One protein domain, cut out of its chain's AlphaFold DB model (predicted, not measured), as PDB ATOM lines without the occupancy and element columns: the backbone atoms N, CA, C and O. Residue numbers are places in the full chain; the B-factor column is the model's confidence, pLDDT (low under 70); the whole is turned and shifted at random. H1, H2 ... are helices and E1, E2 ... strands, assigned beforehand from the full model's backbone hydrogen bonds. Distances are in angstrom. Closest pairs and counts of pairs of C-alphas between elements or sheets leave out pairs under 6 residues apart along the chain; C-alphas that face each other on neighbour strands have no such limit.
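What this domain is: This is residues 15 to 91 of the 92 residues of an uncharacterized protein of Lentzea fradiae (UniProt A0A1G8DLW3). A strongly twisted sheet of four strands is curled like part of a barrel and is made of two hairpins, E1 with E2 and E3 with E4, joined by a short pairing of E1 with E3. The short helix H2 packs beside the strands near the middle of the domain, H1 reaches away as an arm from one end of the E1 and E2 hairpin, and the short H3 follows directly on E4 at the far end of the other hairpin. The printed part has 77 residues, with three named helices and four named strands in the order H1, E1, E2, H2, E3, E4, H3. The class is mixed, helices and strands, and the sheet's order is E2, E1, E3, E4, all antiparallel. The whole is compact, with a radius of gyration of the C-alphas of 12.2 A, yet elongated, spanning 39 by 26 by 18 A.

How they stand to each other: In the sheet, E1, residues 28 to 35, and E2, residues 40 to 46, form a hairpin, with N 31 and O 43 at 2.9 A, within hydrogen-bond range. E1 bends by 59 degrees at residue 32, and its pairing is staggered: residues 28 to 34 pair with E2, residues 34 to 35 with E3, residues 69 to 75. Between E1 and E3, N 34 and O 74 are 2.8 A apart. E3 and E4, residues 79 to 84, form the second hairpin, at 148 degrees between directions, with N 72 and O 81 at 2.9 A. E2 and E4 are the edge strands and are apart. H2, residues 47 to 50, is on the sheet at a height of 5.3 A, beside the strands and over none of them; its closest C-alpha pair with E4 is Ala 50 and Val 81, 5.7 A. E2, H2 and E3 form a split strand-helix-strand unit, two strands that follow each other among the strands with a helix between them in the chain and E1 between them in the sheet, and its crossover is right-handed. H1, residues 15 to 26, touches H2 with residues 21 to 26 alone, closest at the C-alphas of Arg 24 and Gln 47, 4.9 A, and only grazes the sheet with residues 23 to 26. H3, residues 85 to 89, only grazes the sheet with residues 85 to 88 and is apart from H1 and H2. In H1 and H3 every O i to N i+4 pair is within hydrogen-bond range; H2 is too short for such a pair.

Where its parts are: From first to last C-alpha, E1 measures 19.0 A, E2 17.8 A, H1 16.8 A, E3 16.6 A and E4 16.2 A. H1 begins at C-alpha 15, (-8.710, 2.871, 45.901); E1 begins at C-alpha 28, (-28.949, 0.978, 37.502); H3 ends at C-alpha 89, (-32.170, 27.012, 40.609).

The domain as a whole: The two C-alphas farthest apart are those of Gln 15 and Gly 37, 39.5 A. The printed part has no cut. The link from H2 to E3, residues 51 to 68, is long; the other links are tight. The mean pLDDT of the printed part is 87.1, and residues 62 to 66 and 90 to 91 are under 70.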
ATOM      1  N   GLN A  15      -8.442   3.516  47.184       87.50
ATOM      2  CA  GLN A  15      -8.710   2.871  45.901       87.50
ATOM      3  C   GLN A  15      -9.983   2.021  45.960       87.50
ATOM      4  O   GLN A  15     -10.832   2.173  45.091       87.50
ATOM      5  N   ASP A  16     -10.164   1.215  47.010       88.38
ATOM      6  CA  ASP A  16     -11.348   0.352  47.151       88.38
ATOM      7  C   ASP A  16     -12.637   1.173  47.278       88.38
ATOM      8  O   ASP A  16     -13.652   0.854  46.663       88.38
ATOM      9  N   ARG A  17     -12.597   2.271  48.045       86.38
ATOM     10  CA  ARG A  17     -13.743   3.188  48.179       86.38
ATOM     11  C   ARG A  17     -14.102   3.838  46.852       86.38
ATOM     12  O   ARG A  17     -15.277   4.005  46.548       86.38
ATOM     13  N   PHE A  18     -13.089   4.224  46.080       86.38
ATOM     14  CA  PHE A  18     -13.295   4.822  44.771       86.38
ATOM     15  C   PHE A  18     -13.867   3.806  43.779       86.38
ATOM     16  O   PHE A  18     -14.849   4.115  43.116       86.38
ATOM     17  N   ALA A  19     -13.316   2.590  43.731       90.31
ATOM     18  CA  ALA A  19     -13.843   1.506  42.903       90.31
ATOM     19  C   ALA A  19     -15.304   1.192  43.258       90.31
ATOM     20  O   ALA A  19     -16.157   1.180  42.381       90.31
ATOM     21  N   SER A  20     -15.618   1.071  44.553       88.25
ATOM     22  CA  SER A  20     -16.993   0.846  45.009       88.25
ATOM     23  C   SER A  20     -17.950   1.976  44.614       88.25
ATOM     24  O   SER A  20     -19.096   1.704  44.267       88.25
ATOM     25  N   LEU A  21     -17.508   3.238  44.647       87.69
ATOM     26  CA  LEU A  21     -18.326   4.358  44.179       87.69
ATOM     27  C   LEU A  21     -18.568   4.286  42.668       87.69
ATOM     28  O   LEU A  21     -19.694   4.498  42.231       87.69
ATOM     29  N   VAL A  22     -17.539   3.960  41.882       90.69
ATOM     30  CA  VAL A  22     -17.663   3.799  40.427       90.69
ATOM     31  C   VAL A  22     -18.653   2.687  40.084       90.69
ATOM     32  O   VAL A  22     -19.526   2.911  39.247       90.69
ATOM     33  N   ASP A  23     -18.589   1.542  40.768       93.06
ATOM     34  CA  ASP A  23     -19.544   0.444  40.570       93.06
ATOM     35  C   ASP A  23     -20.988   0.904  40.838       93.06
ATOM     36  O   ASP A  23     -21.889   0.660  40.035       93.06
ATOM     37  N   ARG A  24     -21.211   1.661  41.923       90.94
ATOM     38  CA  ARG A  24     -22.534   2.214  42.277       90.94
ATOM     39  C   ARG A  24     -23.058   3.239  41.271       90.94
ATOM     40  O   ARG A  24     -24.268   3.370  41.116       90.94
ATOM     41  N   MET A  25     -22.175   3.984  40.605       91.12
ATOM     42  CA  MET A  25     -22.560   4.927  39.546       91.12
ATOM     43  C   MET A  25     -22.972   4.211  38.249       91.12
ATOM     44  O   MET A  25     -23.662   4.798  37.419       91.12
ATOM     45  N   GLN A  26     -22.546   2.960  38.053       91.75
ATOM     46  CA  GLN A  26     -22.851   2.161  36.861       91.75
ATOM     47  C   GLN A  26     -24.041   1.215  37.061       91.75
ATOM     48  O   GLN A  26     -24.751   0.927  36.100       91.75
ATOM     49  N   ALA A  27     -24.269   0.738  38.286       93.62
ATOM     50  CA  ALA A  27     -25.409  -0.107  38.621       93.62
ATOM     51  C   ALA A  27     -26.713   0.700  38.571       93.62
ATOM     52  O   ALA A  27     -26.880   1.628  39.359       93.62
ATOM     53  N   VAL A  28     -27.627   0.347  37.659       94.81
ATOM     54  CA  VAL A  28     -28.949   0.978  37.502       94.81
ATOM     55  C   VAL A  28     -30.038  -0.021  37.874       94.81
ATOM     56  O   VAL A  28     -29.993  -1.164  37.424       94.81
ATOM     57  N   ASP A  29     -31.007   0.419  38.671       96.00
ATOM     58  CA  ASP A  29     -32.171  -0.377  39.064       96.00
ATOM     59  C   ASP A  29     -33.430   0.507  39.144       96.00
ATOM     60  O   ASP A  29     -33.367   1.739  39.069       96.00
ATOM     61  N   THR A  30     -34.589  -0.131  39.274       96.50
ATOM     62  CA  THR A  30     -35.887   0.522  39.421       96.50
ATOM     63  C   THR A  30     -36.208   0.751  40.894       96.50
ATOM     64  O   THR A  30     -36.328  -0.191  41.675       96.50
ATOM     65  N   TYR A  31     -36.433   2.008  41.268       95.38
ATOM     66  CA  TYR A  31     -36.773   2.404  42.632       95.38
ATOM     67  C   TYR A  31     -38.141   3.075  42.689       95.38
ATOM     68  O   TYR A  31     -38.496   3.880  41.830       95.38
ATOM     69  N   THR A  32     -38.899   2.783  43.746       95.81
ATOM     70  CA  THR A  32     -40.080   3.573  44.111       95.81
ATOM     71  C   THR A  32     -39.640   4.718  45.014       95.81
ATOM     72  O   THR A  32     -39.172   4.491  46.130       95.81
ATOM     73  N   VAL A  33     -39.783   5.945  44.525       95.31
ATOM     74  CA  VAL A  33     -39.381   7.168  45.218       95.31
ATOM     75  C   VAL A  33     -40.625   7.912  45.676       95.31
ATOM     76  O   VAL A  33     -41.477   8.262  44.866       95.31
ATOM     77  N   MET A  34     -40.712   8.194  46.972       95.12
ATOM     78  CA  MET A  34     -41.674   9.150  47.506       95.12
ATOM     79  C   MET A  34     -41.108  10.556  47.338       95.12
ATOM     80  O   MET A  34     -40.161  10.916  48.037       95.12
ATOM     81  N   VAL A  35     -41.642  11.324  46.393       89.75
ATOM     82  CA  VAL A  35     -41.204  12.702  46.119       89.75
ATOM     83  C   VAL A  35     -41.923  13.703  47.025       89.75
ATOM     84  O   VAL A  35     -42.944  13.386  47.648       89.75
ATOM     85  N   ASP A  36     -41.381  14.917  47.120       79.50
ATOM     86  CA  ASP A  36     -41.998  16.010  47.875       79.50
ATOM     87  C   ASP A  36     -43.465  16.203  47.443       79.50
ATOM     88  O   ASP A  36     -43.755  16.452  46.274       79.50
ATOM     89  N   GLY A  37     -44.399  16.054  48.389       76.38
ATOM     90  CA  GLY A  37     -45.845  16.009  48.120       76.38
ATOM     91  C   GLY A  37     -46.503  14.652  48.395       76.38
ATOM     92  O   GLY A  37     -47.727  14.566  48.399       76.38
ATOM     93  N   GLY A  38     -45.713  13.613  48.693       84.12
ATOM     94  CA  GLY A  38     -46.207  12.292  49.107       84.12
ATOM     95  C   GLY A  38     -46.597  11.369  47.950       84.12
ATOM     96  O   GLY A  38     -47.088  10.267  48.185       84.12
ATOM     97  N   GLU A  39     -46.368  11.797  46.710       91.44
ATOM     98  CA  GLU A  39     -46.561  10.971  45.522       91.44
ATOM     99  C   GLU A  39     -45.450   9.917  45.411       91.44
ATOM    100  O   GLU A  39     -44.274  10.205  45.645       91.44
ATOM    101  N   LEU A  40     -45.828   8.689  45.048       93.62
ATOM    102  CA  LEU A  40     -44.889   7.611  44.751       93.62
ATOM    103  C   LEU A  40     -44.649   7.548  43.245       93.62
ATOM    104  O   LEU A  40     -45.572   7.284  42.476       93.62
ATOM    105  N   VAL A  41     -43.397   7.737  42.837       94.06
ATOM    106  CA  VAL A  41     -42.970   7.693  41.437       94.06
ATOM    107  C   VAL A  41     -41.934   6.591  41.261       94.06
ATOM    108  O   VAL A  41     -40.978   6.487  42.029       94.06
ATOM    109  N   THR A  42     -42.109   5.772  40.229       95.19
ATOM    110  CA  THR A  42     -41.130   4.750  39.848       95.19
ATOM    111  C   THR A  42     -40.081   5.363  38.928       95.19
ATOM    112  O   THR A  42     -40.428   5.895  37.874       95.19
ATOM    113  N   LEU A  43     -38.806   5.292  39.313       94.88
ATOM    114  CA  LEU A  43     -37.682   5.867  38.571       94.88
ATOM    115  C   LEU A  43     -36.566   4.836  38.377       94.88
ATOM    116  O   LEU A  43     -36.260   4.070  39.290       94.88
ATOM    117  N   GLU A  44     -35.915   4.866  37.215       96.31
ATOM    118  CA  GLU A  44     -34.644   4.172  36.995       96.31
ATOM    119  C   GLU A  44     -33.496   5.047  37.505       96.31
ATOM    120  O   GLU A  44     -33.263   6.144  36.989       96.31
ATOM    121  N   LEU A  45     -32.789   4.573  38.529       96.06
ATOM    122  CA  LEU A  45     -31.727   5.319  39.201       96.06
ATOM    123  C   LEU A  45     -30.443   4.507  39.228       96.06
ATOM    124  O   LEU A  45     -30.477   3.282  39.342       96.06
ATOM    125  N   THR A  46     -29.303   5.195  39.202       95.75
ATOM    126  CA  THR A  46     -28.061   4.557  39.643       95.75
ATOM    127  C   THR A  46     -28.161   4.247  41.140       95.75
ATOM    128  O   THR A  46     -28.825   4.967  41.897       95.75
ATOM    129  N   GLN A  47     -27.455   3.222  41.611       94.31
ATOM    130  CA  GLN A  47     -27.353   2.952  43.044       94.31
ATOM    131  C   GLN A  47     -26.767   4.168  43.786       94.31
ATOM    132  O   GLN A  47     -27.211   4.509  44.879       94.31
ATOM    133  N   ALA A  48     -25.826   4.887  43.165       92.38
ATOM    134  CA  ALA A  48     -25.274   6.123  43.714       92.38
ATOM    135  C   ALA A  48     -26.318   7.254  43.848       92.38
ATOM    136  O   ALA A  48     -26.258   8.017  44.811       92.38
ATOM    137  N   GLN A  49     -27.297   7.364  42.943       93.50
ATOM    138  CA  GLN A  49     -28.426   8.291  43.088       93.50
ATOM    139  C   GLN A  49     -29.364   7.862  44.221       93.50
ATOM    140  O   GLN A  49     -29.744   8.700  45.040       93.50
ATOM    141  N   ALA A  50     -29.711   6.572  44.292       93.44
ATOM    142  CA  ALA A  50     -30.612   6.028  45.311       93.44
ATOM    143  C   ALA A  50     -30.043   6.144  46.739       93.44
ATOM    144  O   ALA A  50     -30.784   6.356  47.697       93.44
ATOM    145  N   GLU A  51     -28.719   6.055  46.876       90.19
ATOM    146  CA  GLU A  51     -27.997   6.218  48.143       90.19
ATOM    147  C   GLU A  51     -27.600   7.680  48.438       90.19
ATOM    148  O   GLU A  51     -27.013   7.970  49.480       90.19
ATOM    149  N   GLY A  52     -27.920   8.610  47.534       88.75
ATOM    150  CA  GLY A  52     -27.732  10.045  47.736       88.75
ATOM    151  C   GLY A  52     -26.318  10.581  47.502       88.75
ATOM    152  O   GLY A  52     -25.997  11.680  47.952       88.75
ATOM    153  N   PHE A  53     -25.471   9.842  46.783       87.44
ATOM    154  CA  PHE A  53     -24.144  10.300  46.361       87.44
ATOM    155  C   PHE A  53     -24.192  11.166  45.095       87.44
ATOM    156  O   PHE A  53     -23.358  12.055  44.921       87.44
ATOM    157  N   GLU A  54     -25.170  10.933  44.216       90.75
ATOM    158  CA  GLU A  54     -25.331  11.646  42.947       90.75
ATOM    159  C   GLU A  54     -26.583  12.524  42.913       90.75
ATOM    160  O   GLU A  54     -27.633  12.203  43.468       90.75
ATOM    161  N   CYS A  55     -26.497  13.632  42.174       92.19
ATOM    162  CA  CYS A  55     -27.668  14.437  41.846       92.19
ATOM    163  C   CYS A  55     -28.657  13.640  40.979       92.19
ATOM    164  O   CYS A  55     -28.298  13.133  39.914       92.19
ATOM    165  N   LEU A  56     -29.932  13.646  41.372       92.56
ATOM    166  CA  LEU A  56     -31.032  13.015  40.643       92.56
ATOM    167  C   LEU A  56     -31.155  13.517  39.192       92.56
ATOM    168  O   LEU A  56     -31.520  12.758  38.303       92.56
ATOM    169  N   THR A  57     -30.816  14.785  38.931       91.62
ATOM    170  CA  THR A  57     -30.958  15.406  37.602       91.62
ATOM    171  C   THR A  57     -29.697  15.294  36.743       91.62
ATOM    172  O   THR A  57     -29.771  14.878  35.594       91.62
ATOM    173  N   CYS A  58     -28.532  15.699  37.261       91.56
ATOM    174  CA  CYS A  58     -27.314  15.832  36.448       91.56
ATOM    175  C   CYS A  58     -26.272  14.731  36.674       91.56
ATOM    176  O   CYS A  58     -25.193  14.814  36.090       91.56
ATOM    177  N   LYS A  59     -26.561  13.743  37.539       90.69
ATOM    178  CA  LYS A  59     -25.674  12.615  37.886       90.69
ATOM    179  C   LYS A  59     -24.282  13.024  38.384       90.69
ATOM    180  O   LYS A  59     -23.341  12.246  38.376       90.69
ATOM    181  N   ARG A  60     -24.111  14.277  38.815       88.88
ATOM    182  CA  ARG A  60     -22.842  14.740  39.382       88.88
ATOM    183  C   ARG A  60     -22.766  14.375  40.856       88.88
ATOM    184  O   ARG A  60     -23.713  14.628  41.605       88.88
ATOM    185  N   LEU A  61     -21.588  13.913  41.262       83.94
ATOM    186  CA  LEU A  61     -21.117  13.921  42.642       83.94
ATOM    187  C   LEU A  61     -20.824  15.381  43.031       83.94
ATOM    188  O   LEU A  61     -19.689  15.853  42.932       83.94
ATOM    189  N   CYS A  62     -21.855  16.168  43.345       66.00
ATOM    190  CA  CYS A  62     -21.618  17.516  43.864       66.00
ATOM    191  C   CYS A  62     -20.932  17.400  45.241       66.00
ATOM    192  O   CYS A  62     -21.096  16.408  45.939       66.00
ATOM    193  N   GLY A  63     -20.063  18.345  45.602       59.38
ATOM    194  CA  GLY A  63     -19.217  18.205  46.794       59.38
ATOM    195  C   GLY A  63     -20.008  17.995  48.095       59.38
ATOM    196  O   GLY A  63     -21.147  18.437  48.211       59.38
ATOM    197  N   ASN A  64     -19.359  17.368  49.082       53.25
ATOM    198  CA  ASN A  64     -19.910  16.855  50.354       53.25
ATOM    199  C   ASN A  64     -20.496  17.910  51.333       53.25
ATOM    200  O   ASN A  64     -20.554  17.668  52.537       53.25
ATOM    201  N   GLY A  65     -20.887  19.098  50.873       57.72
ATOM    202  CA  GLY A  65     -21.546  20.103  51.703       57.72
ATOM    203  C   GLY A  65     -23.065  19.937  51.673       57.72
ATOM    204  O   GLY A  65     -23.657  19.942  50.598       57.72
ATOM    205  N   LEU A  66     -23.712  19.897  52.843       58.09
ATOM    206  CA  LEU A  66     -25.183  19.915  52.989       58.09
ATOM    207  C   LEU A  66     -25.855  21.124  52.301       58.09
ATOM    208  O   LEU A  66     -27.063  21.135  52.094       58.09
ATOM    209  N   SER A  67     -25.086  22.156  51.949       70.25
ATOM    210  CA  SER A  67     -25.544  23.311  51.174       70.25
ATOM    211  C   SER A  67     -25.551  23.083  49.660       70.25
ATOM    212  O   SER A  67     -26.227  23.828  48.958       70.25
ATOM    213  N   ALA A  68     -24.829  22.083  49.141       78.50
ATOM    214  CA  ALA A  68     -24.733  21.802  47.708       78.50
ATOM    215  C   ALA A  68     -25.881  20.921  47.193       78.50
ATOM    216  O   ALA A  68     -26.158  20.937  45.993       78.50
ATOM    217  N   PHE A  69     -26.564  20.205  48.090       86.06
ATOM    218  CA  PHE A  69     -27.692  19.328  47.793       86.06
ATOM    219  C   PHE A  69     -28.919  19.667  48.635       86.06
ATOM    220  O   PHE A  69     -28.800  20.104  49.778       86.06
ATOM    221  N   LYS A  70     -30.108  19.412  48.086       89.19
ATOM    222  CA  LYS A  70     -31.355  19.338  48.850       89.19
ATOM    223  C   LYS A  70     -31.986  17.963  48.664       89.19
ATOM    224  O   LYS A  70     -31.948  17.451  47.541       89.19
ATOM    225  N   PRO A  71     -32.529  17.361  49.736       90.38
ATOM    226  CA  PRO A  71     -33.371  16.185  49.590       90.38
ATOM    227  C   PRO A  71     -34.597  16.563  48.759       90.38
ATOM    228  O   PRO A  71     -35.103  17.673  48.905       90.38
ATOM    229  N   VAL A  72     -35.026  15.664  47.879       92.06
ATOM    230  CA  VAL A  72     -36.227  15.852  47.037       92.06
ATOM    231  C   VAL A  72     -37.137  14.626  47.015       92.06
ATOM    232  O   VAL A  72     -38.127  14.576  46.286       92.06
ATOM    233  N   GLY A  73     -36.762  13.599  47.773       93.00
ATOM    234  CA  GLY A  73     -37.542  12.389  47.920       93.00
ATOM    235  C   GLY A  73     -36.861  11.357  48.806       93.00
ATOM    236  O   GLY A  73     -35.699  11.501  49.199       93.00
ATOM    237  N   PHE A  74     -37.603  10.300  49.099       93.81
ATOM    238  CA  PHE A  74     -37.208   9.204  49.968       93.81
ATOM    239  C   PHE A  74     -37.530   7.859  49.318       93.81
ATOM    240  O   PHE A  74     -38.611   7.670  48.764       93.81
ATOM    241  N   ILE A  75     -36.605   6.911  49.429       94.31
ATOM    242  CA  ILE A  75     -36.778   5.519  49.019       94.31
ATOM    243  C   ILE A  75     -36.845   4.664  50.290       94.31
ATOM    244  O   ILE A  75     -35.854   4.604  51.032       94.31
ATOM    245  N   PRO A  76     -37.972   3.975  50.553       89.06
ATOM    246  CA  PRO A  76     -38.107   3.093  51.707       89.06
ATOM    247  C   PRO A  76     -36.966   2.076  51.801       89.06
ATOM    248  O   PRO A  76     -36.675   1.372  50.840       89.06
ATOM    249  N   ASN A  77     -36.341   1.975  52.977       86.56
ATOM    250  CA  ASN A  77     -35.218   1.072  53.278       86.56
ATOM    251  C   ASN A  77     -33.900   1.335  52.519       86.56
ATOM    252  O   ASN A  77     -32.934   0.615  52.762       86.56
ATOM    253  N   THR A  78     -33.822   2.353  51.657       89.88
ATOM    254  CA  THR A  78     -32.583   2.713  50.941       89.88
ATOM    255  C   THR A  78     -32.012   4.038  51.433       89.88
ATOM    256  O   THR A  78     -30.875   4.071  51.898       89.88
ATOM    257  N   GLY A  79     -32.780   5.128  51.375       88.31
ATOM    258  CA  GLY A  79     -32.260   6.445  51.739       88.31
ATOM    259  C   GLY A  79     -33.028   7.614  51.137       88.31
ATOM    260  O   GLY A  79     -34.160   7.477  50.683       88.31
ATOM    261  N   MET A  80     -32.403   8.788  51.165       91.19
ATOM    262  CA  MET A  80     -32.928  10.008  50.550       91.19
ATOM    263  C   MET A  80     -32.303  10.192  49.167       91.19
ATOM    264  O   MET A  80     -31.105   9.972  48.997       91.19
ATOM    265  N   VAL A  81     -33.091  10.669  48.206       91.75
ATOM    266  CA  VAL A  81     -32.578  11.138  46.912       91.75
ATOM    267  C   VAL A  81     -32.421  12.653  46.936       91.75
ATOM    268  O   VAL A  81     -33.195  13.371  47.579       91.75
ATOM    269  N   PHE A  82     -31.417  13.158  46.224       92.06
ATOM    270  CA  PHE A  82     -31.023  14.561  46.314       92.06
ATOM    271  C   PHE A  82     -30.911  15.226  44.944       92.06
ATOM    272  O   PHE A  82     -30.527  14.609  43.952       92.06
ATOM    273  N   ARG A  83     -31.165  16.535  44.894       91.50
ATOM    274  CA  ARG A  83     -30.816  17.401  43.757       91.50
ATOM    275  C   ARG A  83     -29.791  18.432  44.188       91.50
ATOM    276  O   ARG A  83     -29.862  18.961  45.296       91.50
ATOM    277  N   CYS A  84     -28.835  18.732  43.316       90.31
ATOM    278  CA  CYS A  84     -27.876  19.791  43.586       90.31
ATOM    279  C   CYS A  84     -28.510  21.174  43.391       90.31
ATOM    280  O   CYS A  84     -29.412  21.343  42.568       90.31
ATOM    281  N   VAL A  85     -28.009  22.181  44.107       87.44
ATOM    282  CA  VAL A  85     -28.550  23.552  44.058       87.44
ATOM    283  C   VAL A  85     -28.561  24.159  42.656       87.44
ATOM    284  O   VAL A  85     -29.500  24.868  42.314       87.44
ATOM    285  N   GLY A  86     -27.583  23.820  41.811       86.12
ATOM    286  CA  GLY A  86     -27.562  24.266  40.415       86.12
ATOM    287  C   GLY A  86     -28.726  23.703  39.596       86.12
ATOM    288  O   GLY A  86     -29.302  24.410  38.781       86.12
ATOM    289  N   CYS A  87     -29.125  22.454  39.850       89.00
ATOM    290  CA  CYS A  87     -30.293  21.858  39.205       89.00
ATOM    291  C   CYS A  87     -31.615  22.315  39.828       89.00
ATOM    292  O   CYS A  87     -32.644  22.188  39.174       89.00
ATOM    293  N   LEU A  88     -31.611  22.806  41.070       84.50
ATOM    294  CA  LEU A  88     -32.798  23.375  41.715       84.50
ATOM    295  C   LEU A  88     -33.081  24.799  41.227       84.50
ATOM    296  O   LEU A  88     -34.231  25.124  40.969       84.50
ATOM    297  N   ALA A  89     -32.041  25.616  41.034       70.31
ATOM    298  CA  ALA A  89     -32.170  27.012  40.609       70.31
ATOM    299  C   ALA A  89     -32.747  27.189  39.191       70.31
ATOM    300  O   ALA A  89     -33.284  28.242  38.882       70.31
ATOM    301  N   VAL A  90     -32.645  26.169  38.335       58.59
ATOM    302  CA  VAL A  90     -33.188  26.185  36.961       58.59
ATOM    303  C   VAL A  90     -34.685  25.834  36.924       58.59
ATOM    304  O   VAL A  90     -35.328  25.998  35.895       58.59
ATOM    305  N   ALA A  91     -35.252  25.343  38.030       52.56
ATOM    306  CA  ALA A  91     -36.649  24.912  38.107       52.56
ATOM    307  C   ALA A  91     -37.592  25.956  38.744       52.56
ATOM    308  O   ALA A  91     -38.722  25.598  39.074       52.56
TER     309      ALA A  91